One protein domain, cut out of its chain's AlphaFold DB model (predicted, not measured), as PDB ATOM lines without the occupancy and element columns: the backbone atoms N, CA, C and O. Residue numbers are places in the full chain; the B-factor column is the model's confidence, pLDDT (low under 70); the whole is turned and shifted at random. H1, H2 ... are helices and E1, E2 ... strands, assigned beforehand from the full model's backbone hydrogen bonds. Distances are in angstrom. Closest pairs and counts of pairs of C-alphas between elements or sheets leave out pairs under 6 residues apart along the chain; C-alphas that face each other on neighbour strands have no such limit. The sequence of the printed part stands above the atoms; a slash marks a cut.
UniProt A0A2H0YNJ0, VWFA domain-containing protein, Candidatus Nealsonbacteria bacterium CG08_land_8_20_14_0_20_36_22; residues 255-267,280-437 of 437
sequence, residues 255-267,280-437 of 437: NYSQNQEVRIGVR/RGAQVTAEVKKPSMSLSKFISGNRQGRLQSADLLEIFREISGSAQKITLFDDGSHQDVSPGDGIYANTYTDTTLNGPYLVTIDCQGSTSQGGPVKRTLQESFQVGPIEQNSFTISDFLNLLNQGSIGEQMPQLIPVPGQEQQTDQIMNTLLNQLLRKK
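What this domain is: This is residues 255 to 267 and 280 to 437 of the 437 residues of the protein "VWFA domain-containing protein" of Candidatus Nealsonbacteria bacterium CG08_land_8_20_14_0_20_36_22 (UniProt A0A2H0YNJ0). A long, twisted wall of four antiparallel strands has a small two-stranded sheet partly face to face with it, which makes a lopsided sandwich, and a loose group of helices lies towards one end of the wall. There H1 and H2 form a helical hairpin, H4 lies across the end of H2 where its residues 309 to 313 are, at about a right angle to it, and H3 grazes the four-stranded sheet. The printed part has 171 residues with four named helices and six named strands, in the order E1 E2 H1 H2 E3 E4 E5 E6 H3 H4. The class is mixed, helices and strands; the large sheet runs E3 E2 E5 E6 and the small one E1 E4, both antiparallel. The whole is only just loose, close to compact, with a radius of gyration of the C-alphas of 18.8 A and spans of 54 by 38 by 28 A.

Where its parts are: E1 is residues 262 to 267, 16.3 A long, and begins at C-alpha 262, at (-8.310, -30.716, -10.112). E2, residues 280 to 289, is 28.3 A long. H1 is residues 293 to 301, 11.9 A, and H2 is residues 309 to 322, 20.2 A. E3, residues 324 to 328, measures 12.7 A, and E4, residues 343 to 348, measures 16.3 A. E5, residues 355 to 366, is 36.2 A long and begins at C-alpha 355, at (-6.583, -19.083, -2.570). E6, residues 372 to 383, is 35.8 A long. H3 is residues 393 to 402, 14.2 A. H4, residues 419 to 434, is 22.4 A long and ends at C-alpha 434, at (-15.202, -10.632, 16.749).

How they stand to each other: In the large sheet, E3 and E6 are edge strands. E3 and E2 are antiparallel, with N 286 and O 326 2.8 A apart, within hydrogen-bond range. E2 and E5 are antiparallel, with N 287 and O 360 at 2.8 A. E5 and E6 form a hairpin, with N 361 and O 377 at 2.8 A. The sheet E1 E4 has N 264 and O 346 at 2.8 A. The two sheets form a sandwich, two sheets face to face: the parts that face each other are 8.8 A centre to centre, with best planes 10 degrees apart. Between the sheets, the closest C-alphas of E3 and E4 are those of Leu 328 and Ala 345, 4.7 A apart. H3 only grazes the large sheet, with residues 393 to 397; the closest C-alphas of H3 and E5 are those of Ile 393 and Pro 356, 6.6 A apart. H2 only grazes that sheet too, with residues 318 to 322. H1 and H2 touch, closest at the C-alphas of Ser 294 and Ile 315, 5.3 A apart, and run opposite ways at a steep tilt of 35.4 degrees, only just past shallow. H4 touches H2 about perpendicular, at 86 degrees, with residues 423 to 430 alone; the closest C-alphas are those of Ser 309 and Met 426, 5.1 A apart. H3 and H4 are close but not clearly touching, closest at the C-alphas of Gln 402 and Leu 429, 6.9 A apart. H1 and H4 are apart. In H1, H2, H3 and H4 every O i to N i+4 pair is within hydrogen-bond range.

The domain as a whole: The C-alphas farthest apart are those of Gln 304 and Gln 369, at 58.8 A. Residues 268 to 279 are cut out, and C-alphas 267 and 280 are 13.0 A apart across the cut. The links E3 to E4 and H3 to H4 are long, with 14 and 16 residues. Residues 415 to 420, of which 419 and 420 belong to H4, stand free. The mean pLDDT of the printed part is 81.5; it is under 70 in residues 301 to 310 and 402 to 437.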
ATOM      1  N   ASN A 255       0.092 -27.588  -4.563       94.06
ATOM      2  CA  ASN A 255      -0.370 -26.340  -5.136       94.06
ATOM      3  C   ASN A 255      -0.772 -26.522  -6.605       94.06
ATOM      4  O   ASN A 255      -0.002 -27.063  -7.400       94.06
ATOM      5  N   TYR A 256      -1.924 -25.972  -6.975       96.88
ATOM      6  CA  TYR A 256      -2.392 -25.866  -8.354       96.88
ATOM      7  C   TYR A 256      -2.102 -24.475  -8.933       96.88
ATOM      8  O   TYR A 256      -2.063 -23.469  -8.220       96.88
ATOM      9  N   SER A 257      -1.914 -24.399 -10.248       96.56
ATOM     10  CA  SER A 257      -1.935 -23.128 -10.983       96.56
ATOM     11  C   SER A 257      -3.377 -22.700 -11.275       96.56
ATOM     12  O   SER A 257      -4.278 -23.537 -11.323       96.56
ATOM     13  N   GLN A 258      -3.616 -21.406 -11.504       96.69
ATOM     14  CA  GLN A 258      -4.949 -20.942 -11.910       96.69
ATOM     15  C   GLN A 258      -5.400 -21.631 -13.199       96.69
ATOM     16  O   GLN A 258      -4.618 -21.774 -14.141       96.69
ATOM     17  N   ASN A 259      -6.680 -22.000 -13.246       97.00
ATOM     18  CA  ASN A 259      -7.314 -22.752 -14.335       97.00
ATOM     19  C   ASN A 259      -6.751 -24.167 -14.551       97.00
ATOM     20  O   ASN A 259      -7.102 -24.819 -15.532       97.00
ATOM     21  N   GLN A 260      -5.883 -24.657 -13.661       97.19
ATOM     22  CA  GLN A 260      -5.482 -26.055 -13.669       97.19
ATOM     23  C   GLN A 260      -6.645 -26.917 -13.176       97.19
ATOM     24  O   GLN A 260      -7.259 -26.624 -12.147       97.19
ATOM     25  N   GLU A 261      -6.929 -27.992 -13.902       96.62
ATOM     26  CA  GLU A 261      -7.932 -28.972 -13.506       96.62
ATOM     27  C   GLU A 261      -7.513 -29.728 -12.238       96.62
ATOM     28  O   GLU A 261      -6.342 -30.065 -12.036       96.62
ATOM     29  N   VAL A 262      -8.491 -30.018 -11.384       97.44
ATOM     30  CA  VAL A 262      -8.310 -30.716 -10.112       97.44
ATOM     31  C   VAL A 262      -9.063 -32.032 -10.178       97.44
ATOM     32  O   VAL A 262     -10.292 -32.059 -10.219       97.44
ATOM     33  N   ARG A 263      -8.331 -33.145 -10.151       95.69
ATOM     34  CA  ARG A 263      -8.932 -34.462  -9.935       95.69
ATOM     35  C   ARG A 263      -9.392 -34.564  -8.483       95.69
ATOM     36  O   ARG A 263      -8.584 -34.428  -7.571       95.69
ATOM     37  N   ILE A 264     -10.672 -34.850  -8.278       97.50
ATOM     38  CA  ILE A 264     -11.249 -35.173  -6.974       97.50
ATOM     39  C   ILE A 264     -11.519 -36.670  -6.975       97.50
ATOM     40  O   ILE A 264     -12.356 -37.141  -7.739       97.50
ATOM     41  N   GLY A 265     -10.793 -37.410  -6.141       95.25
ATOM     42  CA  GLY A 265     -10.940 -38.856  -6.009       95.25
ATOM     43  C   GLY A 265     -11.187 -39.267  -4.563       95.25
ATOM     44  O   GLY A 265     -10.626 -38.665  -3.651       95.25
ATOM     45  N   VAL A 266     -11.989 -40.306  -4.349       96.69
ATOM     46  CA  VAL A 266     -12.265 -40.890  -3.032       96.69
ATOM     47  C   VAL A 266     -12.235 -42.397  -3.113       96.69
ATOM     48  O   VAL A 266     -12.928 -42.984  -3.933       96.69
ATOM     49  N   ARG A 267     -11.506 -43.032  -2.201       95.75
ATOM     50  CA  ARG A 267     -11.617 -44.469  -1.968       95.75
ATOM     51  C   ARG A 267     -12.614 -44.726  -0.850       95.75
ATOM     52  O   ARG A 267     -12.412 -44.223   0.255       95.75
ATOM     53  N   ARG A 280     -21.443 -51.291  -1.315       96.62
ATOM     54  CA  ARG A 280     -22.516 -51.639  -2.256       96.62
ATOM     55  C   ARG A 280     -23.435 -50.451  -2.506       96.62
ATOM     56  O   ARG A 280     -23.877 -49.800  -1.558       96.62
ATOM     57  N   GLY A 281     -23.770 -50.233  -3.779       96.44
ATOM     58  CA  GLY A 281     -24.703 -49.186  -4.203       96.44
ATOM     59  C   GLY A 281     -24.250 -47.790  -3.788       96.44
ATOM     60  O   GLY A 281     -25.098 -46.964  -3.445       96.44
ATOM     61  N   ALA A 282     -22.934 -47.558  -3.731       97.94
ATOM     62  CA  ALA A 282     -22.432 -46.312  -3.198       97.94
ATOM     63  C   ALA A 282     -22.789 -45.130  -4.105       97.94
ATOM     64  O   ALA A 282     -22.783 -45.234  -5.331       97.94
ATOM     65  N   GLN A 283     -23.092 -43.999  -3.482       98.25
ATOM     66  CA  GLN A 283     -23.275 -42.721  -4.157       98.25
ATOM     67  C   GLN A 283     -22.342 -41.720  -3.498       98.25
ATOM     68  O   GLN A 283     -22.357 -41.571  -2.272       98.25
ATOM     69  N   VAL A 284     -21.524 -41.065  -4.316       98.56
ATOM     70  CA  VAL A 284     -20.476 -40.158  -3.855       98.56
ATOM     71  C   VAL A 284     -20.640 -38.822  -4.566       98.56
ATOM     72  O   VAL A 284     -20.665 -38.754  -5.795       98.56
ATOM     73  N   THR A 285     -20.798 -37.750  -3.794       98.56
ATOM     74  CA  THR A 285     -20.952 -36.385  -4.313       98.56
ATOM     75  C   THR A 285     -19.965 -35.461  -3.620       98.56
ATOM     76  O   THR A 285     -19.917 -35.417  -2.395       98.56
ATOM     77  N   ALA A 286     -19.200 -34.706  -4.401       98.44
ATOM     78  CA  ALA A 286     -18.337 -33.642  -3.916       98.44
ATOM     79  C   ALA A 286     -19.037 -32.284  -4.050       98.44
ATOM     80  O   ALA A 286     -19.646 -31.988  -5.074       98.44
ATOM     81  N   GLU A 287     -18.918 -31.438  -3.036       97.88
ATOM     82  CA  GLU A 287     -19.236 -30.017  -3.074       97.88
ATOM     83  C   GLU A 287     -17.939 -29.224  -2.914       97.88
ATOM     84  O   GLU A 287     -17.228 -29.373  -1.916       97.88
ATOM     85  N   VAL A 288     -17.631 -28.380  -3.898       97.88
ATOM     86  CA  VAL A 288     -16.437 -27.532  -3.908       97.88
ATOM     87  C   VAL A 288     -16.845 -26.085  -3.677       97.88
ATOM     88  O   VAL A 288     -17.647 -25.536  -4.433       97.88
ATOM     89  N   LYS A 289     -16.278 -25.459  -2.643       95.44
ATOM     90  CA  LYS A 289     -16.438 -24.031  -2.340       95.44
ATOM     91  C   LYS A 289     -15.143 -23.291  -2.638       95.44
ATOM     92  O   LYS A 289     -14.072 -23.694  -2.181       95.44
ATOM     93  N   LYS A 290     -15.256 -22.205  -3.399       94.62
ATOM     94  CA  LYS A 290     -14.119 -21.384  -3.826       94.62
ATOM     95  C   LYS A 290     -13.701 -20.371  -2.758       94.62
ATOM     96  O   LYS A 290     -14.510 -20.062  -1.879       94.62
ATOM     97  N   PRO A 291     -12.497 -19.785  -2.875       93.31
ATOM     98  CA  PRO A 291     -12.122 -18.624  -2.087       93.31
ATOM     99  C   PRO A 291     -13.131 -17.483  -2.260       93.31
ATOM    100  O   PRO A 291     -13.529 -17.173  -3.382       93.31
ATOM    101  N   SER A 292     -13.521 -16.843  -1.156       89.19
ATOM    102  CA  SER A 292     -14.426 -15.689  -1.186       89.19
ATOM    103  C   SER A 292     -13.638 -14.379  -1.193       89.19
ATOM    104  O   SER A 292     -12.815 -14.095  -0.311       89.19
ATOM    105  N   MET A 293     -13.912 -13.547  -2.196       86.75
ATOM    106  CA  MET A 293     -13.342 -12.209  -2.306       86.75
ATOM    107  C   MET A 293     -13.889 -11.297  -1.211       86.75
ATOM    108  O   MET A 293     -13.139 -10.489  -0.658       86.75
ATOM    109  N   SER A 294     -15.167 -11.436  -0.853       87.06
ATOM    110  CA  SER A 294     -15.765 -10.658   0.233       87.06
ATOM    111  C   SER A 294     -15.224 -11.095   1.597       87.06
ATOM    112  O   SER A 294     -14.947 -10.232   2.428       87.06
ATOM    113  N   LEU A 295     -14.922 -12.386   1.808       85.69
ATOM    114  CA  LEU A 295     -14.209 -12.868   2.998       85.69
ATOM    115  C   LEU A 295     -12.789 -12.292   3.060       85.69
ATOM    116  O   LEU A 295     -12.351 -11.816   4.105       85.69
ATOM    117  N   SER A 296     -12.091 -12.259   1.926       85.62
ATOM    118  CA  SER A 296     -10.753 -11.661   1.824       85.62
ATOM    119  C   SER A 296     -10.753 -10.177   2.202       85.62
ATOM    120  O   SER A 296      -9.926  -9.725   3.002       85.62
ATOM    121  N   LYS A 297     -11.697  -9.400   1.655       82.62
ATOM    122  CA  LYS A 297     -11.896  -7.984   2.008       82.62
ATOM    123  C   LYS A 297     -12.247  -7.828   3.482       82.62
ATOM    124  O   LYS A 297     -11.727  -6.938   4.147       82.62
ATOM    125  N   PHE A 298     -13.084  -8.718   4.001       78.94
ATOM    126  CA  PHE A 298     -13.481  -8.717   5.395       78.94
ATOM    127  C   PHE A 298     -12.286  -8.955   6.336       78.94
ATOM    128  O   PHE A 298     -12.051  -8.156   7.243       78.94
ATOM    129  N   ILE A 299     -11.478  -9.992   6.110       78.62
ATOM    130  CA  ILE A 299     -10.315 -10.302   6.957       78.62
ATOM    131  C   ILE A 299      -9.265  -9.180   6.885       78.62
ATOM    132  O   ILE A 299      -8.746  -8.763   7.925       78.62
ATOM    133  N   SER A 300      -9.015  -8.629   5.690       70.69
ATOM    134  CA  SER A 300      -8.032  -7.554   5.472       70.69
ATOM    135  C   SER A 300      -8.474  -6.176   5.993       70.69
ATOM    136  O   SER A 300      -7.672  -5.469   6.605       70.69
ATOM    137  N   GLY A 301      -9.743  -5.793   5.816       65.50
ATOM    138  CA  GLY A 301     -10.292  -4.497   6.241       65.50
ATOM    139  C   GLY A 301     -10.561  -4.395   7.747       65.50
ATOM    140  O   GLY A 301     -10.547  -3.311   8.334       65.50
ATOM    141  N   ASN A 302     -10.725  -5.529   8.427       57.97
ATOM    142  CA  ASN A 302     -11.093  -5.582   9.838       57.97
ATOM    143  C   ASN A 302      -9.897  -5.415  10.808       57.97
ATOM    144  O   ASN A 302      -9.946  -5.876  11.949       57.97
ATOM    145  N   ARG A 303      -8.823  -4.739  10.366       49.44
ATOM    146  CA  ARG A 303      -7.810  -4.111  11.240       49.44
ATOM    147  C   ARG A 303      -8.105  -2.628  11.531       49.44
ATOM    148  O   ARG A 303      -7.421  -2.052  12.370       49.44
ATOM    149  N   GLN A 304      -9.114  -2.014  10.894       44.12
ATOM    150  CA  GLN A 304      -9.460  -0.590  11.093       44.12
ATOM    151  C   GLN A 304     -10.928  -0.302  11.470       44.12
ATOM    152  O   GLN A 304     -11.317   0.857  11.564       44.12
ATOM    153  N   GLY A 305     -11.716  -1.329  11.806       48.81
ATOM    154  CA  GLY A 305     -12.945  -1.163  12.589       48.81
ATOM    155  C   GLY A 305     -14.160  -0.613  11.833       48.81
ATOM    156  O   GLY A 305     -14.445   0.578  11.886       48.81
ATOM    157  N   ARG A 306     -14.945  -1.519  11.239       54.78
ATOM    158  CA  ARG A 306     -16.417  -1.594  11.360       54.78
ATOM    159  C   ARG A 306     -16.923  -2.731  10.484       54.78
ATOM    160  O   ARG A 306     -16.975  -2.629   9.271       54.78
ATOM    161  N   LEU A 307     -17.278  -3.808  11.153       58.47
ATOM    162  CA  LEU A 307     -17.954  -4.968  10.605       58.47
ATOM    163  C   LEU A 307     -19.464  -4.706  10.629       58.47
ATOM    164  O   LEU A 307     -19.954  -4.250  11.665       58.47
ATOM    165  N   GLN A 308     -20.196  -4.980   9.550       66.00
ATOM    166  CA  GLN A 308     -21.660  -4.896   9.540       66.00
ATOM    167  C   GLN A 308     -22.313  -6.226   9.148       66.00
ATOM    168  O   GLN A 308     -21.735  -7.054   8.450       66.00
ATOM    169  N   SER A 309     -23.565  -6.412   9.568       65.31
ATOM    170  CA  SER A 309     -24.403  -7.561   9.201       65.31
ATOM    171  C   SER A 309     -24.526  -7.766   7.684       65.31
ATOM    172  O   SER A 309     -24.583  -8.904   7.219       65.31
ATOM    173  N   ALA A 310     -24.527  -6.679   6.906       69.19
ATOM    174  CA  ALA A 310     -24.595  -6.726   5.447       69.19
ATOM    175  C   ALA A 310     -23.359  -7.390   4.813       69.19
ATOM    176  O   ALA A 310     -23.517  -8.177   3.880       69.19
ATOM    177  N   ASP A 311     -22.163  -7.148   5.362       74.19
ATOM    178  CA  ASP A 311     -20.915  -7.745   4.870       74.19
ATOM    179  C   ASP A 311     -20.963  -9.272   5.013       74.19
ATOM    180  O   ASP A 311     -20.635 -10.010   4.089       74.19
ATOM    181  N   LEU A 312     -21.448  -9.768   6.156       74.75
ATOM    182  CA  LEU A 312     -21.587 -11.205   6.398       74.75
ATOM    183  C   LEU A 312     -22.595 -11.862   5.448       74.75
ATOM    184  O   LEU A 312     -22.325 -12.944   4.931       74.75
ATOM    185  N   LEU A 313     -23.736 -11.215   5.187       75.94
ATOM    186  CA  LEU A 313     -24.723 -11.718   4.224       75.94
ATOM    187  C   LEU A 313     -24.143 -11.814   2.810       75.94
ATOM    188  O   LEU A 313     -24.422 -12.784   2.106       75.94
ATOM    189  N   GLU A 314     -23.347 -10.829   2.391       82.19
ATOM    190  CA  GLU A 314     -22.668 -10.851   1.094       82.19
ATOM    191  C   GLU A 314     -21.701 -12.035   1.001       82.19
ATOM    192  O   GLU A 314     -21.768 -12.802   0.040       82.19
ATOM    193  N   ILE A 315     -20.878 -12.243   2.031       84.00
ATOM    194  CA  ILE A 315     -19.932 -13.362   2.077       84.00
ATOM    195  C   ILE A 315     -20.672 -14.706   2.014       84.00
ATOM    196  O   ILE A 315     -20.308 -15.580   1.228       84.00
ATOM    197  N   PHE A 316     -21.741 -14.885   2.799       81.25
ATOM    198  CA  PHE A 316     -22.530 -16.120   2.768       81.25
ATOM    199  C   PHE A 316     -23.171 -16.369   1.401       81.25
ATOM    200  O   PHE A 316     -23.173 -17.511   0.932       81.25
ATOM    201  N   ARG A 317     -23.693 -15.321   0.751       83.19
ATOM    202  CA  ARG A 317     -24.244 -15.413  -0.609       83.19
ATOM    203  C   ARG A 317     -23.172 -15.780  -1.629       83.19
ATOM    204  O   ARG A 317     -23.434 -16.633  -2.469       83.19
ATOM    205  N   GLU A 318     -21.983 -15.191  -1.541       87.12
ATOM    206  CA  GLU A 318     -20.860 -15.498  -2.433       87.12
ATOM    207  C   GLU A 318     -20.403 -16.955  -2.275       87.12
ATOM    208  O   GLU A 318     -20.313 -17.692  -3.257       87.12
ATOM    209  N   ILE A 319     -20.174 -17.410  -1.041       84.75
ATOM    210  CA  ILE A 319     -19.710 -18.776  -0.763       84.75
ATOM    211  C   ILE A 319     -20.769 -19.809  -1.162       84.75
ATOM    212  O   ILE A 319     -20.449 -20.808  -1.800       84.75
ATOM    213  N   SER A 320     -22.034 -19.580  -0.798       81.75
ATOM    214  CA  SER A 320     -23.113 -20.530  -1.102       81.75
ATOM    215  C   SER A 320     -23.452 -20.538  -2.592       81.75
ATOM    216  O   SER A 320     -23.707 -21.595  -3.155       81.75
ATOM    217  N   GLY A 321     -23.432 -19.371  -3.243       82.31
ATOM    218  CA  GLY A 321     -23.704 -19.233  -4.673       82.31
ATOM    219  C   GLY A 321     -22.570 -19.725  -5.575       82.31
ATOM    220  O   GLY A 321     -22.820 -20.046  -6.732       82.31
ATOM    221  N   SER A 322     -21.338 -19.806  -5.062       83.81
ATOM    222  CA  SER A 322     -20.181 -20.347  -5.791       83.81
ATOM    223  C   SER A 322     -19.954 -21.844  -5.574       83.81
ATOM    224  O   SER A 322     -19.091 -22.415  -6.243       83.81
ATOM    225  N   ALA A 323     -20.712 -22.481  -4.675       90.00
ATOM    226  CA  ALA A 323     -20.595 -23.905  -4.395       90.00
ATOM    227  C   ALA A 323     -21.001 -24.741  -5.619       90.00
ATOM    228  O   ALA A 323     -22.123 -24.636  -6.118       90.00
ATOM    229  N   GLN A 324     -20.099 -25.598  -6.092       96.06
ATOM    230  CA  GLN A 324     -20.355 -26.504  -7.212       96.06
ATOM    231  C   GLN A 324     -20.441 -27.943  -6.717       96.06
ATOM    232  O   GLN A 324     -19.549 -28.415  -6.015       96.06
ATOM    233  N   LYS A 325     -21.515 -28.642  -7.098       97.12
ATOM    234  CA  LYS A 325     -21.706 -30.064  -6.797       97.12
ATOM    235  C   LYS A 325     -21.304 -30.927  -7.985       97.12
ATOM    236  O   LYS A 325     -21.707 -30.654  -9.112       97.12
ATOM    237  N   ILE A 326     -20.550 -31.984  -7.710       97.62
ATOM    238  CA  ILE A 326     -19.983 -32.905  -8.693       97.62
ATOM    239  C   ILE A 326     -20.279 -34.330  -8.232       97.62
ATOM    240  O   ILE A 326     -20.005 -34.687  -7.090       97.62
ATOM    241  N   THR A 327     -20.836 -35.156  -9.113       98.25
ATOM    242  CA  THR A 327     -20.966 -36.598  -8.850       98.25
ATOM    243  C   THR A 327     -19.634 -37.279  -9.148       98.25
ATOM    244  O   THR A 327     -19.032 -36.979 -10.176       98.25
ATOM    245  N   LEU A 328     -19.169 -38.160  -8.262       98.50
ATOM    246  CA  LEU A 328     -17.958 -38.955  -8.478       98.50
ATOM    247  C   LEU A 328     -18.339 -40.376  -8.910       98.50
ATOM    248  O   LEU A 328     -19.295 -40.943  -8.373       98.50
ATOM    249  N   PHE A 329     -17.593 -40.944  -9.857       97.81
ATOM    250  CA  PHE A 329     -17.917 -42.218 -10.503       97.81
ATOM    251  C   PHE A 329     -16.796 -43.247 -10.332       97.81
ATOM    252  O   PHE A 329     -15.625 -42.886 -10.367       97.81
ATOM    253  N   ASP A 330     -17.194 -44.503 -10.132       96.50
ATOM    254  CA  ASP A 330     -16.349 -45.708 -10.080       96.50
ATOM    255  C   ASP A 330     -16.683 -46.553 -11.325       96.50
ATOM    256  O   ASP A 330     -17.398 -47.559 -11.265       96.50
ATOM    257  N   ASP A 331     -16.351 -46.006 -12.496       95.88
ATOM    258  CA  ASP A 331     -16.814 -46.454 -13.815       95.88
ATOM    259  C   ASP A 331     -15.685 -46.673 -14.839       95.88
ATOM    260  O   ASP A 331     -15.956 -46.961 -16.008       95.88
ATOM    261  N   GLY A 332     -14.419 -46.572 -14.424       92.38
ATOM    262  CA  GLY A 332     -13.250 -46.625 -15.307       92.38
ATOM    263  C   GLY A 332     -13.156 -45.450 -16.286       92.38
ATOM    264  O   GLY A 332     -12.406 -45.514 -17.262       92.38
ATOM    265  N   SER A 333     -13.965 -44.410 -16.084       92.31
ATOM    266  CA  SER A 333     -13.977 -43.132 -16.797       92.31
ATOM    267  C   SER A 333     -13.918 -42.000 -15.763       92.31
ATOM    268  O   SER A 333     -13.624 -42.236 -14.604       92.31
ATOM    269  N   HIS A 334     -14.105 -40.731 -16.145       92.94
ATOM    270  CA  HIS A 334     -14.139 -39.617 -15.172       92.94
ATOM    271  C   HIS A 334     -12.916 -39.539 -14.229       92.94
ATOM    272  O   HIS A 334     -13.037 -39.136 -13.076       92.94
ATOM    273  N   GLN A 335     -11.721 -39.886 -14.726       88.88
ATOM    274  CA  GLN A 335     -10.481 -39.983 -13.936       88.88
ATOM    275  C   GLN A 335     -10.448 -41.138 -12.918       88.88
ATOM    276  O   GLN A 335      -9.543 -41.186 -12.078       88.88
ATOM    277  N   ASP A 336     -11.394 -42.066 -12.976       88.75
ATOM    278  CA  ASP A 336     -11.289 -43.392 -12.386       88.75
ATOM    279  C   ASP A 336     -10.574 -44.339 -13.367       88.75
ATOM    280  O   ASP A 336     -10.810 -44.329 -14.574       88.75
ATOM    281  N   VAL A 337      -9.626 -45.112 -12.841       83.94
ATOM    282  CA  VAL A 337      -8.753 -45.994 -13.622       83.94
ATOM    283  C   VAL A 337      -9.391 -47.363 -13.826       83.94
ATOM    284  O   VAL A 337      -9.095 -48.021 -14.825       83.94
ATOM    285  N   SER A 338     -10.203 -47.847 -12.885       88.44
ATOM    286  CA  SER A 338     -10.704 -49.221 -12.900       88.44
ATOM    287  C   SER A 338     -12.122 -49.302 -12.343       88.44
ATOM    288  O   SER A 338     -12.311 -49.066 -11.159       88.44
ATOM    289  N   PRO A 339     -13.109 -49.726 -13.155       93.44
ATOM    290  CA  PRO A 339     -14.500 -49.733 -12.731       93.44
ATOM    291  C   PRO A 339     -14.757 -50.743 -11.606       93.44
ATOM    292  O   PRO A 339     -14.380 -51.915 -11.707       93.44
ATOM    293  N   GLY A 340     -15.519 -50.321 -10.603       92.38
ATOM    294  CA  GLY A 340     -16.000 -51.145  -9.496       92.38
ATOM    295  C   GLY A 340     -14.941 -51.483  -8.447       92.38
ATOM    296  O   GLY A 340     -15.121 -52.460  -7.710       92.38
ATOM    297  N   ASP A 341     -13.836 -50.741  -8.384       90.19
ATOM    298  CA  ASP A 341     -12.745 -50.989  -7.436       90.19
ATOM    299  C   ASP A 341     -12.912 -50.228  -6.100       90.19
ATOM    300  O   ASP A 341     -12.143 -50.431  -5.147       90.19
ATOM    301  N   GLY A 342     -13.973 -49.419  -5.991       93.50
ATOM    302  CA  GLY A 342     -14.289 -48.591  -4.832       93.50
ATOM    303  C   GLY A 342     -13.589 -47.230  -4.832       93.50
ATOM    304  O   GLY A 342     -13.601 -46.558  -3.792       93.50
ATOM    305  N   ILE A 343     -12.967 -46.821  -5.941       94.25
ATOM    306  CA  ILE A 343     -12.430 -45.480  -6.157       94.25
ATOM    307  C   ILE A 343     -13.395 -44.688  -7.038       94.25
ATOM    308  O   ILE A 343     -13.631 -44.989  -8.195       94.25
ATOM    309  N   TYR A 344     -13.923 -43.605  -6.479       97.06
ATOM    310  CA  TYR A 344     -14.838 -42.698  -7.157       97.06
ATOM    311  C   TYR A 344     -14.087 -41.432  -7.531       97.06
ATOM    312  O   TYR A 344     -13.484 -40.811  -6.651       97.06
ATOM    313  N   ALA A 345     -14.138 -41.008  -8.789       97.06
ATOM    314  CA  ALA A 345     -13.444 -39.807  -9.233       97.06
ATOM    315  C   ALA A 345     -14.275 -38.925 -10.172       97.06
ATOM    316  O   ALA A 345     -15.275 -39.349 -10.754       97.06
ATOM    317  N   ASN A 346     -13.876 -37.655 -10.250       97.69
ATOM    318  CA  ASN A 346     -14.258 -36.712 -11.297       97.69
ATOM    319  C   ASN A 346     -13.260 -35.537 -11.338       97.69
ATOM    320  O   ASN A 346     -12.386 -35.410 -10.475       97.69
ATOM    321  N   THR A 347     -13.410 -34.653 -12.319       97.12
ATOM    322  CA  THR A 347     -12.614 -33.435 -12.472       97.12
ATOM    323  C   THR A 347     -13.412 -32.200 -12.062       97.12
ATOM    324  O   THR A 347     -14.553 -32.004 -12.473       97.12
ATOM    325  N   TYR A 348     -12.773 -31.324 -11.293       97.94
ATOM    326  CA  TYR A 348     -13.204 -29.956 -11.039       97.94
ATOM    327  C   TYR A 348     -12.335 -28.979 -11.838       97.94
ATOM    328  O   TYR A 348     -11.110 -29.091 -11.834       97.94
ATOM    329  N   THR A 349     -12.950 -28.012 -12.515       96.94
ATOM    330  CA  THR A 349     -12.248 -27.131 -13.468       96.94
ATOM    331  C   THR A 349     -12.231 -25.661 -13.059       96.94
ATOM    332  O   THR A 349     -11.468 -24.872 -13.610       96.94
ATOM    333  N   ASP A 350     -13.044 -25.259 -12.082       96.62
ATOM    334  CA  ASP A 350     -13.242 -23.848 -11.757       96.62
ATOM    335  C   ASP A 350     -12.252 -23.341 -10.688       96.62
ATOM    336  O   ASP A 350     -12.595 -22.960  -9.561       96.62
ATOM    337  N   THR A 351     -10.977 -23.352 -11.075       97.25
ATOM    338  CA  THR A 351      -9.802 -22.897 -10.312       97.25
ATOM    339  C   THR A 351      -9.349 -21.499 -10.743       97.25
ATOM    340  O   THR A 351      -8.162 -21.186 -10.836       97.25
ATOM    341  N   THR A 352     -10.317 -20.643 -11.062       95.19
ATOM    342  CA  THR A 352     -10.086 -19.294 -11.599       95.19
ATOM    343  C   THR A 352      -9.511 -18.318 -10.565       95.19
ATOM    344  O   THR A 352      -8.844 -17.350 -10.937       95.19
ATOM    345  N   LEU A 353      -9.725 -18.564  -9.270       94.81
ATOM    346  CA  LEU A 353      -9.274 -17.703  -8.178       94.81
ATOM    347  C   LEU A 353      -8.061 -18.309  -7.474       94.81
ATOM    348  O   LEU A 353      -8.016 -19.510  -7.235       94.81
ATOM    349  N   ASN A 354      -7.104 -17.465  -7.096       95.88
ATOM    350  CA  ASN A 354      -6.078 -17.870  -6.140       95.88
ATOM    351  C   ASN A 354      -6.680 -17.943  -4.737       95.88
ATOM    352  O   ASN A 354      -7.521 -17.120  -4.367       95.88
ATOM    353  N   GLY A 355      -6.199 -18.897  -3.953       95.62
ATOM    354  CA  GLY A 355      -6.583 -19.083  -2.570       95.62
ATOM    355  C   GLY A 355      -6.965 -20.521  -2.242       95.62
ATOM    356  O   GLY A 355      -6.839 -21.428  -3.075       95.62
ATOM    357  N   PRO A 356      -7.463 -20.724  -1.017       96.00
ATOM    358  CA  PRO A 356      -7.804 -22.041  -0.530       96.00
ATOM    359  C   PRO A 356      -9.234 -22.438  -0.933       96.00
ATOM    360  O   PRO A 356     -10.207 -21.730  -0.661       96.00
ATOM    361  N   TYR A 357      -9.364 -23.599  -1.565       96.88
ATOM    362  CA  TYR A 357     -10.635 -24.222  -1.921       96.88
ATOM    363  C   TYR A 357     -10.989 -25.296  -0.897       96.88
ATOM    364  O   TYR A 357     -10.113 -26.017  -0.421       96.88
ATOM    365  N   LEU A 358     -12.277 -25.433  -0.587       96.44
ATOM    366  CA  LEU A 358     -12.777 -26.443   0.342       96.44
ATOM    367  C   LEU A 358     -13.610 -27.483  -0.405       96.44
ATOM    368  O   LEU A 358     -14.644 -27.147  -0.980       96.44
ATOM    369  N   VAL A 359     -13.192 -28.745  -0.344       97.81
ATOM    370  CA  VAL A 359     -13.916 -29.883  -0.917       97.81
ATOM    371  C   VAL A 359     -14.573 -30.652   0.218       97.81
ATOM    372  O   VAL A 359     -13.892 -31.119   1.124       97.81
ATOM    373  N   THR A 360     -15.897 -30.784   0.183       97.56
ATOM    374  CA  THR A 360     -16.666 -31.642   1.097       97.56
ATOM    375  C   THR A 360     -17.261 -32.785   0.294       97.56
ATOM    376  O   THR A 360     -17.862 -32.534  -0.742       97.56
ATOM    377  N   ILE A 361     -17.085 -34.028   0.735       98.50
ATOM    378  CA  ILE A 361     -17.545 -35.200  -0.012       98.50
ATOM    379  C   ILE A 361     -18.488 -36.010   0.852       98.50
ATOM    380  O   ILE A 361     -18.086 -36.506   1.903       98.50
ATOM    381  N   ASP A 362     -19.720 -36.154   0.383       98.25
ATOM    382  CA  ASP A 362     -20.730 -36.996   0.999       98.25
ATOM    383  C   ASP A 362     -20.786 -38.344   0.283       98.25
ATOM    384  O   ASP A 362     -20.980 -38.432  -0.932       98.25
ATOM    385  N   CYS A 363     -20.625 -39.396   1.073       98.06
ATOM    386  CA  CYS A 363     -20.676 -40.779   0.644       98.06
ATOM    387  C   CYS A 363     -21.836 -41.479   1.346       98.06
ATOM    388  O   CYS A 363     -21.963 -41.411   2.575       98.06
ATOM    389  N   GLN A 364     -22.627 -42.226   0.586       97.75
ATOM    390  CA  GLN A 364     -23.645 -43.125   1.120       97.75
ATOM    391  C   GLN A 364     -23.602 -44.485   0.432       97.75
ATOM    392  O   GLN A 364     -23.090 -44.587  -0.675       97.75
ATOM    393  N   GLY A 365     -24.142 -45.520   1.069       97.44
ATOM    394  CA  GLY A 365     -24.242 -46.860   0.489       97.44
ATOM    395  C   GLY A 365     -24.610 -47.905   1.534       97.44
ATOM    396  O   GLY A 365     -25.246 -47.596   2.545       97.44
ATOM    397  N   SER A 366     -24.220 -49.158   1.312       96.88
ATOM    398  CA  SER A 366     -24.436 -50.231   2.287       96.88
ATOM    399  C   SER A 366     -23.260 -51.197   2.380       96.88
ATOM    400  O   SER A 366     -22.592 -51.496   1.387       96.88
ATOM    401  N   THR A 367     -23.026 -51.711   3.584       95.56
ATOM    402  CA  THR A 367     -22.048 -52.773   3.831       95.56
ATOM    403  C   THR A 367     -22.472 -54.086   3.174       95.56
ATOM    404  O   THR A 367     -23.616 -54.270   2.741       95.56
ATOM    405  N   SER A 368     -21.559 -55.051   3.138       93.25
ATOM    406  CA  SER A 368     -21.820 -56.410   2.656       93.25
ATOM    407  C   SER A 368     -22.964 -57.121   3.399       93.25
ATOM    408  O   SER A 368     -23.650 -57.953   2.799       93.25
ATOM    409  N   GLN A 369     -23.199 -56.754   4.665       91.94
ATOM    410  CA  GLN A 369     -24.282 -57.258   5.521       91.94
ATOM    411  C   GLN A 369     -25.563 -56.404   5.471       91.94
ATOM    412  O   GLN A 369     -26.517 -56.690   6.189       91.94
ATOM    413  N   GLY A 370     -25.606 -55.358   4.638       90.75
ATOM    414  CA  GLY A 370     -26.781 -54.495   4.471       90.75
ATOM    415  C   GLY A 370     -26.911 -53.360   5.493       90.75
ATOM    416  O   GLY A 370     -27.950 -52.709   5.538       90.75
ATOM    417  N   GLY A 371     -25.882 -53.098   6.304       93.56
ATOM    418  CA  GLY A 371     -25.855 -51.937   7.198       93.56
ATOM    419  C   GLY A 371     -25.665 -50.635   6.408       93.56
ATOM    420  O   GLY A 371     -24.865 -50.625   5.470       93.56
ATOM    421  N   PRO A 372     -26.368 -49.538   6.749       95.38
ATOM    422  CA  PRO A 372     -26.225 -48.277   6.032       95.38
ATOM    423  C   PRO A 372     -24.841 -47.666   6.270       95.38
ATOM    424  O   PRO A 372     -24.338 -47.658   7.393       95.38
ATOM    425  N   VAL A 373     -24.254 -47.108   5.216       95.75
ATOM    426  CA  VAL A 373     -23.013 -46.333   5.283       95.75
ATOM    427  C   VAL A 373     -23.334 -44.881   4.984       95.75
ATOM    428  O   VAL A 373     -23.962 -44.587   3.968       95.75
ATOM    429  N   LYS A 374     -22.874 -43.983   5.858       94.88
ATOM    430  CA  LYS A 374     -22.823 -42.541   5.621       94.88
ATOM    431  C   LYS A 374     -21.478 -42.001   6.100       94.88
ATOM    432  O   LYS A 374     -21.052 -42.288   7.224       94.88
ATOM    433  N   ARG A 375     -20.802 -41.243   5.238       95.56
ATOM    434  CA  ARG A 375     -19.532 -40.574   5.535       95.56
ATOM    435  C   ARG A 375     -19.498 -39.198   4.907       95.56
ATOM    436  O   ARG A 375     -19.912 -39.046   3.765       95.56
ATOM    437  N   THR A 376     -18.934 -38.246   5.637       97.00
ATOM    438  CA  THR A 376     -18.588 -36.930   5.108       97.00
ATOM    439  C   THR A 376     -17.091 -36.719   5.289       97.00
ATOM    440  O   THR A 376     -16.594 -36.683   6.419       97.00
ATOM    441  N   LEU A 377     -16.380 -36.586   4.175       97.81
ATOM    442  CA  LEU A 377     -14.965 -36.231   4.126       97.81
ATOM    443  C   LEU A 377     -14.830 -34.739   3.837       97.81
ATOM    444  O   LEU A 377     -15.705 -34.143   3.208       97.81
ATOM    445  N   GLN A 378     -13.731 -34.129   4.262       97.56
ATOM    446  CA  GLN A 378     -13.418 -32.771   3.852       97.56
ATOM    447  C   GLN A 378     -11.916 -32.566   3.719       97.56
ATOM    448  O   GLN A 378     -11.154 -32.924   4.612       97.56
ATOM    449  N   GLU A 379     -11.491 -31.948   2.630       97.62
ATOM    450  CA  GLU A 379     -10.095 -31.576   2.446       97.62
ATOM    451  C   GLU A 379      -9.985 -30.248   1.704       97.62
ATOM    452  O   GLU A 379     -10.862 -29.889   0.913       97.62
ATOM    453  N   SER A 380      -8.946 -29.476   2.012       97.06
ATOM    454  CA  SER A 380      -8.628 -28.260   1.267       97.06
ATOM    455  C   SER A 380      -7.603 -28.535   0.177       97.06
ATOM    456  O   SER A 380      -6.657 -29.285   0.412       97.06
ATOM    457  N   PHE A 381      -7.707 -27.834  -0.948       97.38
ATOM    458  CA  PHE A 381      -6.596 -27.694  -1.890       97.38
ATOM    459  C   PHE A 381      -6.297 -26.217  -2.145       97.38
ATOM    460  O   PHE A 381      -7.141 -25.348  -1.924       97.38
ATOM    461  N   GLN A 382      -5.083 -25.936  -2.611       97.38
ATOM    462  CA  GLN A 382      -4.580 -24.580  -2.792       97.38
ATOM    463  C   GLN A 382      -4.393 -24.254  -4.279       97.38
ATOM    464  O   GLN A 382      -3.797 -25.044  -5.013       97.38
ATOM    465  N   VAL A 383      -4.852 -23.074  -4.708       97.88
ATOM    466  CA  VAL A 383      -4.530 -22.492  -6.022       97.88
ATOM    467  C   VAL A 383      -3.660 -21.251  -5.822       97.88
ATOM    468  O   VAL A 383      -4.073 -20.293  -5.170       97.88
ATOM    469  N   GLY A 384      -2.458 -21.248  -6.391       96.62
ATOM    470  CA  GLY A 384      -1.470 -20.188  -6.181       96.62
ATOM    471  C   GLY A 384      -0.804 -20.225  -4.792       96.62
ATOM    472  O   GLY A 384      -1.167 -21.027  -3.942       96.62
ATOM    473  N   PRO A 385       0.188 -19.362  -4.516       95.62
ATOM    474  CA  PRO A 385       1.048 -19.505  -3.336       95.62
ATOM    475  C   PRO A 385       0.287 -19.384  -2.005       95.62
ATOM    476  O   PRO A 385      -0.373 -18.373  -1.758       95.62
ATOM    477  N   ILE A 386       0.403 -20.392  -1.133       95.69
ATOM    478  CA  ILE A 386      -0.352 -20.473   0.131       95.69
ATOM    479  C   ILE A 386      -0.027 -19.316   1.087       95.69
ATOM    480  O   ILE A 386      -0.902 -18.798   1.777       95.69
ATOM    481  N   GLU A 387       1.215 -18.835   1.087       95.06
ATOM    482  CA  GLU A 387       1.675 -17.719   1.913       95.06
ATOM    483  C   GLU A 387       1.049 -16.369   1.519       95.06
ATOM    484  O   GLU A 387       1.095 -15.404   2.290       95.06
ATOM    485  N   GLN A 388       0.455 -16.297   0.322       94.00
ATOM    486  CA  GLN A 388      -0.251 -15.119  -0.187       94.00
ATOM    487  C   GLN A 388      -1.749 -15.143   0.128       94.00
ATOM    488  O   GLN A 388      -2.452 -14.188  -0.211       94.00
ATOM    489  N   ASN A 389      -2.244 -16.189   0.797       93.38
ATOM    490  CA  ASN A 389      -3.639 -16.263   1.201       93.38
ATOM    491  C   ASN A 389      -4.016 -15.071   2.100       93.38
ATOM    492  O   ASN A 389      -3.324 -14.703   3.056       93.38
ATOM    493  N   SER A 390      -5.149 -14.459   1.764       88.56
ATOM    494  CA  SER A 390      -5.773 -13.345   2.487       88.56
ATOM    495  C   SER A 390      -6.490 -13.789   3.765       88.56
ATOM    496  O   SER A 390      -6.733 -12.955   4.635       88.56
ATOM    497  N   PHE A 391      -6.838 -15.073   3.865       91.19
ATOM    498  CA  PHE A 391      -7.518 -15.708   4.991       91.19
ATOM    499  C   PHE A 391      -7.106 -17.183   5.086       91.19
ATOM    500  O   PHE A 391      -6.663 -17.774   4.101       91.19
ATOM    501  N   THR A 392      -7.261 -17.766   6.270       93.25
ATOM    502  CA  THR A 392      -6.921 -19.171   6.552       93.25
ATOM    503  C   THR A 392      -8.083 -20.108   6.212       93.25
ATOM    504  O   THR A 392      -9.247 -19.694   6.211       93.25
ATOM    505  N   ILE A 393      -7.826 -21.403   5.986       94.38
ATOM    506  CA  ILE A 393      -8.925 -22.390   5.916       94.38
ATOM    507  C   ILE A 393      -9.711 -22.392   7.229       94.38
ATOM    508  O   ILE A 393     -10.934 -22.540   7.217       94.38
ATOM    509  N   SER A 394      -9.043 -22.157   8.361       93.38
ATOM    510  CA  SER A 394      -9.734 -21.985   9.635       93.38
ATOM    511  C   SER A 394     -10.737 -20.823   9.630       93.38
ATOM    512  O   SER A 394     -11.866 -21.004  10.090       93.38
ATOM    513  N   ASP A 395     -10.388 -19.652   9.091       89.75
ATOM    514  CA  ASP A 395     -11.322 -18.522   8.949       89.75
ATOM    515  C   ASP A 395     -12.528 -18.916   8.089       89.75
ATOM    516  O   ASP A 395     -13.678 -18.650   8.453       89.75
ATOM    517  N   PHE A 396     -12.263 -19.605   6.974       89.00
ATOM    518  CA  PHE A 396     -13.292 -20.065   6.046       89.00
ATOM    519  C   PHE A 396     -14.269 -21.044   6.722       89.00
ATOM    520  O   PHE A 396     -15.488 -20.881   6.637       89.00
ATOM    521  N   LEU A 397     -13.749 -22.027   7.458       88.44
ATOM    522  CA  LEU A 397     -14.553 -23.015   8.180       88.44
ATOM    523  C   LEU A 397     -15.327 -22.404   9.348       88.44
ATOM    524  O   LEU A 397     -16.507 -22.703   9.513       88.44
ATOM    525  N   ASN A 398     -14.701 -21.526  10.137       82.50
ATOM    526  CA  ASN A 398     -15.374 -20.852  11.248       82.50
ATOM    527  C   ASN A 398     -16.589 -20.055  10.756       82.50
ATOM    528  O   ASN A 398     -17.627 -20.059  11.417       82.50
ATOM    529  N   LEU A 399     -16.484 -19.410   9.592       77.62
ATOM    530  CA  LEU A 399     -17.617 -18.726   8.978       77.62
ATOM    531  C   LEU A 399     -18.711 -19.712   8.538       77.62
ATOM    532  O   LEU A 399     -19.887 -19.500   8.832       77.62
ATOM    533  N   LEU A 400     -18.339 -20.805   7.865       76.50
ATOM    534  CA  LEU A 400     -19.288 -21.819   7.394       76.50
ATOM    535  C   LEU A 400     -20.041 -22.519   8.534       76.50
ATOM    536  O   LEU A 400     -21.242 -22.740   8.413       76.50
ATOM    537  N   ASN A 401     -19.364 -22.826   9.642       70.50
ATOM    538  CA  ASN A 401     -19.956 -23.531  10.784       70.50
ATOM    539  C   ASN A 401     -20.856 -22.622  11.626       70.50
ATOM    540  O   ASN A 401     -21.860 -23.065  12.179       70.50
ATOM    541  N   GLN A 402     -20.563 -21.324  11.666       59.56
ATOM    542  CA  GLN A 402     -21.523 -20.334  12.156       59.56
ATOM    543  C   GLN A 402     -22.769 -20.251  11.255       59.56
ATOM    544  O   GLN A 402     -23.873 -19.970  11.720       59.56
ATOM    545  N   GLY A 403     -22.602 -20.594   9.978       46.62
ATOM    546  CA  GLY A 403     -23.656 -20.815   8.999       46.62
ATOM    547  C   GLY A 403     -24.424 -22.135   9.139       46.62
ATOM    548  O   GLY A 403     -25.287 -22.374   8.305       46.62
ATOM    549  N   SER A 404     -24.234 -22.959  10.182       42.16
ATOM    550  CA  SER A 404     -25.190 -24.026  10.568       42.16
ATOM    551  C   SER A 404     -26.452 -23.479  11.268       42.16
ATOM    552  O   SER A 404     -27.195 -24.211  11.911       42.16
ATOM    553  N   ILE A 405     -26.729 -22.185  11.081       43.56
ATOM    554  CA  ILE A 405     -28.071 -21.577  11.020       43.56
ATOM    555  C   ILE A 405     -28.681 -21.774   9.606       43.56
ATOM    556  O   ILE A 405     -29.833 -21.457   9.354       43.56
ATOM    557  N   GLY A 406     -27.940 -22.356   8.662       39.78
ATOM    558  CA  GLY A 406     -28.336 -22.670   7.287       39.78
ATOM    559  C   GLY A 406     -29.516 -23.632   7.181       39.78
ATOM    560  O   GLY A 406     -30.299 -23.523   6.245       39.78
ATOM    561  N   GLU A 407     -29.734 -24.489   8.182       42.12
ATOM    562  CA  GLU A 407     -30.979 -25.263   8.299       42.12
ATOM    563  C   GLU A 407     -32.199 -24.370   8.612       42.12
ATOM    564  O   GLU A 407     -33.328 -24.724   8.285       42.12
ATOM    565  N   GLN A 408     -31.979 -23.176   9.173       38.28
ATOM    566  CA  GLN A 408     -32.983 -22.127   9.379       38.28
ATOM    567  C   GLN A 408     -33.019 -21.095   8.229       38.28
ATOM    568  O   GLN A 408     -33.929 -20.269   8.190       38.28
ATOM    569  N   MET A 409     -32.097 -21.140   7.251       39.12
ATOM    570  CA  MET A 409     -32.067 -20.194   6.119       39.12
ATOM    571  C   MET A 409     -33.286 -20.230   5.179       39.12
ATOM    572  O   MET A 409     -33.617 -19.168   4.649       39.12
ATOM    573  N   PRO A 410     -34.031 -21.339   4.998       41.84
ATOM    574  CA  PRO A 410     -35.308 -21.282   4.284       41.84
ATOM    575  C   PRO A 410     -36.347 -20.369   4.965       41.84
ATOM    576  O   PRO A 410     -37.309 -19.968   4.319       41.84
ATOM    577  N   GLN A 411     -36.150 -20.010   6.242       39.22
ATOM    578  CA  GLN A 411     -36.974 -19.037   6.976       39.22
ATOM    579  C   GLN A 411     -36.420 -17.600   6.935       39.22
ATOM    580  O   GLN A 411     -37.025 -16.702   7.509       39.22
ATOM    581  N   LEU A 412     -35.298 -17.369   6.241       39.12
ATOM    582  CA  LEU A 412     -34.649 -16.063   6.053       39.12
ATOM    583  C   LEU A 412     -34.824 -15.508   4.628       39.12
ATOM    584  O   LEU A 412     -34.154 -14.549   4.238       39.12
ATOM    585  N   ILE A 413     -35.749 -16.075   3.840       38.25
ATOM    586  CA  ILE A 413     -36.311 -15.347   2.695       38.25
ATOM    587  C   ILE A 413     -36.908 -14.054   3.272       38.25
ATOM    588  O   ILE A 413     -37.637 -14.155   4.260       38.25
ATOM    589  N   PRO A 414     -36.626 -12.860   2.716       41.03
ATOM    590  CA  PRO A 414     -37.213 -11.628   3.218       41.03
ATOM    591  C   PRO A 414     -38.732 -11.731   3.084       41.03
ATOM    592  O   PRO A 414     -39.291 -11.519   2.009       41.03
ATOM    593  N   VAL A 415     -39.412 -12.090   4.169       45.62
ATOM    594  CA  VAL A 415     -40.825 -11.785   4.326       45.62
ATOM    595  C   VAL A 415     -40.847 -10.301   4.687       45.62
ATOM    596  O   VAL A 415     -40.223  -9.922   5.686       45.62
ATOM    597  N   PRO A 416     -41.494  -9.437   3.886       46.16
ATOM    598  CA  PRO A 416     -41.642  -8.030   4.232       46.16
ATOM    599  C   PRO A 416     -42.151  -7.903   5.677       46.16
ATOM    600  O   PRO A 416     -43.201  -8.454   6.007       46.16
ATOM    601  N   GLY A 417     -41.385  -7.233   6.545       53.31
ATOM    602  CA  GLY A 417     -41.710  -7.068   7.969       53.31
ATOM    603  C   GLY A 417     -40.910  -7.909   8.982       53.31
ATOM    604  O   GLY A 417     -41.184  -7.782  10.172       53.31
ATOM    605  N   GLN A 418     -39.919  -8.720   8.573       52.28
ATOM    606  CA  GLN A 418     -39.050  -9.495   9.496       52.28
ATOM    607  C   GLN A 418     -37.575  -9.034   9.563       52.28
ATOM    608  O   GLN A 418     -36.712  -9.741  10.080       52.28
ATOM    609  N   GLU A 419     -37.272  -7.822   9.099       59.00
ATOM    610  CA  GLU A 419     -35.907  -7.265   9.012       59.00
ATOM    611  C   GLU A 419     -35.161  -7.239  10.361       59.00
ATOM    612  O   GLU A 419     -33.982  -7.585  10.425       59.00
ATOM    613  N   GLN A 420     -35.862  -6.955  11.465       56.94
ATOM    614  CA  GLN A 420     -35.271  -6.934  12.811       56.94
ATOM    615  C   GLN A 420     -34.747  -8.302  13.274       56.94
ATOM    616  O   GLN A 420     -33.746  -8.367  13.988       56.94
ATOM    617  N   GLN A 421     -35.405  -9.397  12.880       55.59
ATOM    618  CA  GLN A 421     -35.006 -10.747  13.282       55.59
ATOM    619  C   GLN A 421     -33.739 -11.182  12.537       55.59
ATOM    620  O   GLN A 421     -32.814 -11.721  13.147       55.59
ATOM    621  N   THR A 422     -33.664 -10.864  11.243       54.12
ATOM    622  CA  THR A 422     -32.457 -11.041  10.430       54.12
ATOM    623  C   THR A 422     -31.296 -10.231  11.007       54.12
ATOM    624  O   THR A 422     -30.229 -10.790  11.255       54.12
ATOM    625  N   ASP A 423     -31.505  -8.952  11.329       61.62
ATOM    626  CA  ASP A 423     -30.466  -8.101  11.920       61.62
ATOM    627  C   ASP A 423     -29.976  -8.613  13.280       61.62
ATOM    628  O   ASP A 423     -28.782  -8.550  13.578       61.62
ATOM    629  N   GLN A 424     -30.863  -9.159  14.115       61.69
ATOM    630  CA  GLN A 424     -30.495  -9.712  15.419       61.69
ATOM    631  C   GLN A 424     -29.641 -10.985  15.293       61.69
ATOM    632  O   GLN A 424     -28.649 -11.140  16.017       61.69
ATOM    633  N   ILE A 425     -29.983 -11.876  14.356       60.59
ATOM    634  CA  ILE A 425     -29.197 -13.080  14.050       60.59
ATOM    635  C   ILE A 425     -27.817 -12.679  13.516       60.59
ATOM    636  O   ILE A 425     -26.794 -13.139  14.029       60.59
ATOM    637  N   MET A 426     -27.772 -11.750  12.557       59.31
ATOM    638  CA  MET A 426     -26.519 -11.288  11.959       59.31
ATOM    639  C   MET A 426     -25.620 -10.547  12.957       59.31
ATOM    640  O   MET A 426     -24.417 -10.791  12.981       59.31
ATOM    641  N   ASN A 427     -26.179  -9.729  13.853       62.00
ATOM    642  CA  ASN A 427     -25.417  -9.093  14.934       62.00
ATOM    643  C   ASN A 427     -24.864 -10.119  15.939       62.00
ATOM    644  O   ASN A 427     -23.784  -9.928  16.504       62.00
ATOM    645  N   THR A 428     -25.575 -11.222  16.170       60.75
ATOM    646  CA  THR A 428     -25.093 -12.312  17.033       60.75
ATOM    647  C   THR A 428     -23.902 -13.028  16.394       60.75
ATOM    648  O   THR A 428     -22.885 -13.224  17.060       60.75
ATOM    649  N   LEU A 429     -23.990 -13.333  15.095       56.19
ATOM    650  CA  LEU A 429     -22.898 -13.898  14.291       56.19
ATOM    651  C   LEU A 429     -21.668 -12.978  14.280       56.19
ATOM    652  O   LEU A 429     -20.551 -13.408  14.572       56.19
ATOM    653  N   LEU A 430     -21.884 -11.681  14.050       58.38
ATOM    654  CA  LEU A 430     -20.846 -10.650  14.067       58.38
ATOM    655  C   LEU A 430     -20.061 -10.637  15.384       58.38
ATOM    656  O   LEU A 430     -18.830 -10.617  15.396       58.38
ATOM    657  N   ASN A 431     -20.780 -10.697  16.507       57.38
ATOM    658  CA  ASN A 431     -20.186 -10.716  17.839       57.38
ATOM    659  C   ASN A 431     -19.407 -12.010  18.121       57.38
ATOM    660  O   ASN A 431     -18.427 -11.976  18.863       57.38
ATOM    661  N   GLN A 432     -19.807 -13.146  17.543       56.56
ATOM    662  CA  GLN A 432     -19.072 -14.408  17.670       56.56
ATOM    663  C   GLN A 432     -17.767 -14.398  16.861       56.56
ATOM    664  O   GLN A 432     -16.741 -14.841  17.377       56.56
ATOM    665  N   LEU A 433     -17.774 -13.840  15.645       51.75
ATOM    666  CA  LEU A 433     -16.567 -13.660  14.823       51.75
ATOM    667  C   LEU A 433     -15.560 -12.711  15.476       51.75
ATOM    668  O   LEU A 433     -14.359 -12.965  15.451       51.75
ATOM    669  N   LEU A 434     -16.046 -11.633  16.094       51.75
ATOM    670  CA  LEU A 434     -15.202 -10.632  16.749       51.75
ATOM    671  C   LEU A 434     -14.567 -11.112  18.064       51.75
ATOM    672  O   LEU A 434     -13.529 -10.585  18.439       51.75
ATOM    673  N   ARG A 435     -15.156 -12.095  18.759       47.47
ATOM    674  CA  ARG A 435     -14.655 -12.610  20.053       47.47
ATOM    675  C   ARG A 435     -13.520 -13.638  19.947       47.47
ATOM    676  O   ARG A 435     -12.960 -13.999  20.978       47.47
ATOM    677  N   LYS A 436     -13.226 -14.155  18.747       41.75
ATOM    678  CA  LYS A 436     -12.129 -15.117  18.505       41.75
ATOM    679  C   LYS A 436     -10.838 -14.468  17.972       41.75
ATOM    680  O   LYS A 436      -9.834 -15.171  17.880       41.75
ATOM    681  N   LYS A 437     -10.867 -13.172  17.641       38.31
ATOM    682  CA  LYS A 437      -9.665 -12.335  17.481       38.31
ATOM    683  C   LYS A 437      -9.202 -11.856  18.850       38.31
ATOM    684  O   LYS A 437      -7.972 -11.736  19.028       38.31
TER     685      LYS A 437